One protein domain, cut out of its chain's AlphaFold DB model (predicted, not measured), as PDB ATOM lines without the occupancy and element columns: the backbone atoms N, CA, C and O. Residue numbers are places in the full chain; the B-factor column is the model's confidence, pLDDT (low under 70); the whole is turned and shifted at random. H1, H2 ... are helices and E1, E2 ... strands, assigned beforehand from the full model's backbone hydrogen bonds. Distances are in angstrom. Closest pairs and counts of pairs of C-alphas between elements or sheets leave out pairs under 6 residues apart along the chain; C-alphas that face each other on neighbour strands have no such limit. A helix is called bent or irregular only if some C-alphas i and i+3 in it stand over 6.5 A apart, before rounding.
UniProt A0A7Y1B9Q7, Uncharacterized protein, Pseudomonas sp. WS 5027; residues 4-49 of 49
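Overview. This is residues 4 to 49 of the 49 residues of an uncharacterized protein of Pseudomonas sp. WS 5027 (UniProt A0A7Y1B9Q7). A ribbon of two long antiparallel strands, E1 and E2, has one helix, H1, packed on one face, and a long loop leads from the helix round the side of E2 that is away from E1. The ribbon makes the longest axis, and the first and last printed residues lie near each other at one end of it. The printed part has 46 residues with one named helix and two named strands, in the order E1, H1, E2 along the chain; the sheet's order is E1 - E2, and the class is mixed, helices and strands. The whole is compact by its radius of gyration of the C-alphas, 9.8 A, but elongated in outline, with spans of 31 by 17 by 15 A.

Arrangement. The sheet is made of E1, residues 4 to 10, and E2, residues 41 to 48. These neighbour strands are antiparallel, with 161 degrees between their N-to-C directions. C-alphas 7 and 44 face each other at 4.2 A, and C-alphas 4 and 47 at 5.2 A. Among the backbone pairs within hydrogen-bond range are N 8 and O 43 at 2.8 A and N 45 and O 6 at 2.8 A. H1, residues 13 to 22, has its closest C-alphas to E1 at His 10 and Ala 16, 4.8 A apart. Its closest C-alphas to E2 are those of Trp 13 and Trp 41, 5.4 A apart. Centre to centre, H1 is 10.1 A from E1 and 11.1 A from E2. In H1 every O i to N i+4 pair is within hydrogen-bond range.

Along the chain. E2 runs from Trp 41 to Lys 48 and is the longest strand by residues, 23.5 A from first to last C-alpha; it ends with C-alpha 48 at (166.863, 244.349, 182.035). E1, from Met 4 to His 10, is 20.1 A long and begins with C-alpha 4 at (169.751, 248.595, 178.048). H1, from Trp 13 to Asp 22, is 14.6 A long, is not bent, and begins with C-alpha 13 at (156.851, 250.116, 160.262).

Size, cuts and confidence. The two C-alphas farthest apart are those of Gly 39 and Ala 49, 31.2 A, while those of Met 4 and Ala 49 are 7.3 A apart. The printed part has no cut and ends at residue 49, the chain's last. A tight link of 2 residues joins E1 to H1. The link from H1 to E2 is long, with 18 residues, 23 to 40, whose C-alphas lie 6 to 16 A from the mean of all C-alphas. The mean pLDDT of the printed part is 80.3; residues 30 to 38 and residue 49 of this model are under 70.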
ATOM      1  N   MET A   4     169.247 248.462 179.414       79.75
ATOM      2  CA  MET A   4     169.751 248.595 178.048       79.75
ATOM      3  C   MET A   4     168.567 248.818 177.114       79.75
ATOM      4  O   MET A   4     167.563 248.122 177.224       79.75
ATOM      5  N   THR A   5     168.676 249.762 176.182       83.94
ATOM      6  CA  THR A   5     167.647 249.967 175.156       83.94
ATOM      7  C   THR A   5     168.110 249.353 173.846       83.94
ATOM      8  O   THR A   5     169.142 249.753 173.308       83.94
ATOM      9  N   LEU A   6     167.334 248.414 173.315       85.62
ATOM     10  CA  LEU A   6     167.485 247.930 171.944       85.62
ATOM     11  C   LEU A   6     166.587 248.759 171.036       85.62
ATOM     12  O   LEU A   6     165.415 248.933 171.350       85.62
ATOM     13  N   ALA A   7     167.120 249.264 169.926       88.50
ATOM     14  CA  ALA A   7     166.361 250.027 168.942       88.50
ATOM     15  C   ALA A   7     166.537 249.415 167.550       88.50
ATOM     16  O   ALA A   7     167.657 249.129 167.133       88.50
ATOM     17  N   PHE A   8     165.426 249.238 166.842       88.56
ATOM     18  CA  PHE A   8     165.374 248.675 165.497       88.56
ATOM     19  C   PHE A   8     164.765 249.698 164.555       88.56
ATOM     20  O   PHE A   8     163.679 250.214 164.833       88.56
ATOM     21  N   THR A   9     165.451 249.975 163.449       89.75
ATOM     22  CA  THR A   9     165.072 251.017 162.495       89.75
ATOM     23  C   THR A   9     164.912 250.432 161.096       89.75
ATOM     24  O   THR A   9     165.704 249.594 160.673       89.75
ATOM     25  N   HIS A  10     163.867 250.852 160.383       90.81
ATOM     26  CA  HIS A  10     163.608 250.447 159.004       90.81
ATOM     27  C   HIS A  10     162.784 251.507 158.269       90.81
ATOM     28  O   HIS A  10     161.956 252.195 158.859       90.81
ATOM     29  N   SER A  11     162.889 251.561 156.943       88.69
ATOM     30  CA  SER A  11     162.038 252.399 156.081       88.69
ATOM     31  C   SER A  11     160.525 252.139 156.194       88.69
ATOM     32  O   SER A  11     159.722 252.961 155.757       88.69
ATOM     33  N   THR A  12     160.097 251.017 156.783       87.88
ATOM     34  CA  THR A  12     158.683 250.678 156.971       87.88
ATOM     35  C   THR A  12     158.446 250.238 158.406       87.88
ATOM     36  O   THR A  12     159.308 249.622 159.030       87.88
ATOM     37  N   TRP A  13     157.252 250.521 158.919       85.62
ATOM     38  CA  TRP A  13     156.851 250.116 160.262       85.62
ATOM     39  C   TRP A  13     156.970 248.605 160.484       85.62
ATOM     40  O   TRP A  13     157.578 248.161 161.455       85.62
ATOM     41  N   TYR A  14     156.428 247.817 159.552       89.44
ATOM     42  CA  TYR A  14     156.478 246.362 159.629       89.44
ATOM     43  C   TYR A  14     157.905 245.825 159.525       89.44
ATOM     44  O   TYR A  14     158.227 244.884 160.233       89.44
ATOM     45  N   GLY A  15     158.777 246.453 158.731       91.94
ATOM     46  CA  GLY A  15     160.190 246.076 158.679       91.94
ATOM     47  C   GLY A  15     160.894 246.261 160.025       91.94
ATOM     48  O   GLY A  15     161.627 245.377 160.459       91.94
ATOM     49  N   ALA A  16     160.619 247.360 160.734       90.00
ATOM     50  CA  ALA A  16     161.191 247.598 162.060       90.00
ATOM     51  C   ALA A  16     160.693 246.566 163.092       90.00
ATOM     52  O   ALA A  16     161.470 246.097 163.922       90.00
ATOM     53  N   LEU A  17     159.419 246.165 163.006       89.88
ATOM     54  CA  LEU A  17     158.849 245.105 163.846       89.88
ATOM     55  C   LEU A  17     159.410 243.716 163.513       89.88
ATOM     56  O   LEU A  17     159.683 242.952 164.435       89.88
ATOM     57  N   SER A  18     159.611 243.391 162.233       93.25
ATOM     58  CA  SER A  18     160.220 242.120 161.820       93.25
ATOM     59  C   SER A  18     161.650 241.989 162.340       93.25
ATOM     60  O   SER A  18     161.992 240.954 162.895       93.25
ATOM     61  N   LEU A  19     162.455 243.055 162.265       93.19
ATOM     62  CA  LEU A  19     163.809 243.059 162.835       93.19
ATOM     63  C   LEU A  19     163.802 242.815 164.350       93.19
ATOM     64  O   LEU A  19     164.643 242.080 164.863       93.19
ATOM     65  N   ALA A  20     162.845 243.408 165.069       90.94
ATOM     66  CA  ALA A  20     162.685 243.163 166.500       90.94
ATOM     67  C   ALA A  20     162.272 241.707 166.792       90.94
ATOM     68  O   ALA A  20     162.767 241.108 167.746       90.94
ATOM     69  N   TYR A  21     161.397 241.128 165.964       91.50
ATOM     70  CA  TYR A  21     160.968 239.734 166.085       91.50
ATOM     71  C   TYR A  21     162.129 238.759 165.855       91.50
ATOM     72  O   TYR A  21     162.350 237.868 166.672       91.50
ATOM     73  N   ASP A  22     162.920 238.978 164.802       93.44
ATOM     74  CA  ASP A  22     164.099 238.163 164.483       93.44
ATOM     75  C   ASP A  22     165.174 238.248 165.582       93.44
ATOM     76  O   ASP A  22     165.918 237.295 165.810       93.44
ATOM     77  N   ALA A  23     165.226 239.369 166.309       89.69
ATOM     78  CA  ALA A  23     166.085 239.556 167.477       89.69
ATOM     79  C   ALA A  23     165.541 238.911 168.770       89.69
ATOM     80  O   ALA A  23     166.170 239.030 169.822       89.69
ATOM     81  N   GLY A  24     164.391 238.234 168.713       88.94
ATOM     82  CA  GLY A  24     163.802 237.507 169.840       88.94
ATOM     83  C   GLY A  24     162.979 238.367 170.800       88.94
ATOM     84  O   GLY A  24     162.720 237.938 171.923       88.94
ATOM     85  N   ILE A  25     162.559 239.572 170.397       87.25
ATOM     86  CA  ILE A  25     161.668 240.399 171.217       87.25
ATOM     87  C   ILE A  25     160.263 239.792 171.232       87.25
ATOM     88  O   ILE A  25     159.550 239.772 170.225       87.25
ATOM     89  N   GLU A  26     159.828 239.349 172.408       80.44
ATOM     90  CA  GLU A  26     158.457 238.897 172.615       80.44
ATOM     91  C   GLU A  26     157.482 240.081 172.563       80.44
ATOM     92  O   GLU A  26     157.702 241.130 173.168       80.44
ATOM     93  N   ASN A  27     156.366 239.904 171.848       79.25
ATOM     94  CA  ASN A  27     155.301 240.902 171.717       79.25
ATOM     95  C   ASN A  27     155.787 242.274 171.196       79.25
ATOM     96  O   ASN A  27     155.597 243.318 171.827       79.25
ATOM     97  N   VAL A  28     156.362 242.273 169.987       81.19
ATOM     98  CA  VAL A  28     156.912 243.458 169.297       81.19
ATOM     99  C   VAL A  28     155.963 244.667 169.239       81.19
ATOM    100  O   VAL A  28     156.416 245.806 169.151       81.19
ATOM    101  N   HIS A  29     154.649 244.473 169.343       79.12
ATOM    102  CA  HIS A  29     153.670 245.561 169.292       79.12
ATOM    103  C   HIS A  29     153.539 246.367 170.590       79.12
ATOM    104  O   HIS A  29     152.991 247.468 170.566       79.12
ATOM    105  N   ALA A  30     154.006 245.847 171.727       68.00
ATOM    106  CA  ALA A  30     153.677 246.428 173.024       68.00
ATOM    107  C   ALA A  30     154.491 247.698 173.373       68.00
ATOM    108  O   ALA A  30     154.045 248.489 174.200       68.00
ATOM    109  N   TRP A  31     155.672 247.905 172.771       59.84
ATOM    110  CA  TRP A  31     156.644 248.932 173.197       59.84
ATOM    111  C   TRP A  31     157.223 249.717 172.022       59.84
ATOM    112  O   TRP A  31     158.426 249.850 171.839       59.84
ATOM    113  N   SER A  32     156.356 250.263 171.182       59.09
ATOM    114  CA  SER A  32     156.810 251.019 170.025       59.09
ATOM    115  C   SER A  32     156.716 252.529 170.258       59.09
ATOM    116  O   SER A  32     155.617 253.079 170.361       59.09
ATOM    117  N   ARG A  33     157.854 253.231 170.300       60.66
ATOM    118  CA  ARG A  33     157.892 254.701 170.226       60.66
ATOM    119  C   ARG A  33     158.328 255.130 168.832       60.66
ATOM    120  O   ARG A  33     159.477 254.924 168.465       60.66
ATOM    121  N   ARG A  34     157.432 255.779 168.080       58.81
ATOM    122  CA  ARG A  34     157.755 256.375 166.776       58.81
ATOM    123  C   ARG A  34     158.768 257.509 166.958       58.81
ATOM    124  O   ARG A  34     158.380 258.631 167.276       58.81
ATOM    125  N   ALA A  35     160.039 257.243 166.695       59.75
ATOM    126  CA  ALA A  35     161.021 258.284 166.413       59.75
ATOM    127  C   ALA A  35     161.210 258.340 164.892       59.75
ATOM    128  O   ALA A  35     161.848 257.464 164.319       59.75
ATOM    129  N   CYS A  36     160.598 259.328 164.230       55.25
ATOM    130  CA  CYS A  36     160.891 259.598 162.821       55.25
ATOM    131  C   CYS A  36     162.216 260.362 162.773       55.25
ATOM    132  O   CYS A  36     162.230 261.588 162.879       55.25
ATOM    133  N   MET A  37     163.326 259.635 162.671       58.56
ATOM    134  CA  MET A  37     164.584 260.219 162.223       58.56
ATOM    135  C   MET A  37     164.579 260.121 160.698       58.56
ATOM    136  O   MET A  37     164.741 259.048 160.135       58.56
ATOM    137  N   CYS A  38     164.267 261.233 160.029       67.75
ATOM    138  CA  CYS A  38     164.469 261.408 158.586       67.75
ATOM    139  C   CYS A  38     163.869 260.322 157.660       67.75
ATOM    140  O   CYS A  38     164.488 259.960 156.666       67.75
ATOM    141  N   GLY A  39     162.647 259.848 157.935       70.50
ATOM    142  CA  GLY A  39     161.907 258.949 157.031       70.50
ATOM    143  C   GLY A  39     161.934 257.467 157.405       70.50
ATOM    144  O   GLY A  39     161.292 256.665 156.730       70.50
ATOM    145  N   GLU A  40     162.605 257.104 158.498       79.12
ATOM    146  CA  GLU A  40     162.613 255.734 159.010       79.12
ATOM    147  C   GLU A  40     161.713 255.563 160.240       79.12
ATOM    148  O   GLU A  40     161.502 256.473 161.049       79.12
ATOM    149  N   TRP A  41     161.176 254.356 160.379       82.81
ATOM    150  CA  TRP A  41     160.439 253.888 161.539       82.81
ATOM    151  C   TRP A  41     161.403 253.241 162.515       82.81
ATOM    152  O   TRP A  41     162.145 252.345 162.134       82.81
ATOM    153  N   THR A  42     161.349 253.663 163.775       85.31
ATOM    154  CA  THR A  42     162.133 253.062 164.856       85.31
ATOM    155  C   THR A  42     161.204 252.488 165.920       85.31
ATOM    156  O   THR A  42     160.224 253.138 166.291       85.31
ATOM    157  N   VAL A  43     161.512 251.291 166.417       84.81
ATOM    158  CA  VAL A  43     160.901 250.675 167.606       84.81
ATOM    159  C   VAL A  43     161.989 250.401 168.638       84.81
ATOM    160  O   VAL A  43     163.107 250.061 168.260       84.81
ATOM    161  N   ALA A  44     161.699 250.596 169.926       85.56
ATOM    162  CA  ALA A  44     162.712 250.520 170.974       85.56
ATOM    163  C   ALA A  44     162.197 249.807 172.226       85.56
ATOM    164  O   ALA A  44     161.132 250.147 172.734       85.56
ATOM    165  N   TYR A  45     162.986 248.870 172.749       82.50
ATOM    166  CA  TYR A  45     162.624 247.993 173.860       82.50
ATOM    167  C   TYR A  45     163.637 248.129 174.990       82.50
ATOM    168  O   TYR A  45     164.846 248.087 174.760       82.50
ATOM    169  N   GLU A  46     163.136 248.290 176.212       82.06
ATOM    170  CA  GLU A  46     163.967 248.310 177.411       82.06
ATOM    171  C   GLU A  46     164.196 246.875 177.890       82.06
ATOM    172  O   GLU A  46     163.252 246.133 178.156       82.06
ATOM    173  N   VAL A  47     165.462 246.494 178.007       76.38
ATOM    174  CA  VAL A  47     165.899 245.175 178.448       76.38
ATOM    175  C   VAL A  47     166.588 245.327 179.796       76.38
ATOM    176  O   VAL A  47     167.464 246.179 179.986       76.38
ATOM    177  N   LYS A  48     166.177 244.495 180.752       74.31
ATOM    178  CA  LYS A  48     166.863 244.349 182.035       74.31
ATOM    179  C   LYS A  48     167.899 243.239 181.881       74.31
ATOM    180  O   LYS A  48     167.532 242.141 181.470       74.31
ATOM    181  N   ALA A  49     169.160 243.565 182.156       62.19
ATOM    182  CA  ALA A  49     170.245 242.590 182.247       62.19
ATOM    183  C   ALA A  49     170.180 241.814 183.569       62.19
ATOM    184  O   ALA A  49     169.741 242.419 184.579       62.19
TER     185      ALA A  49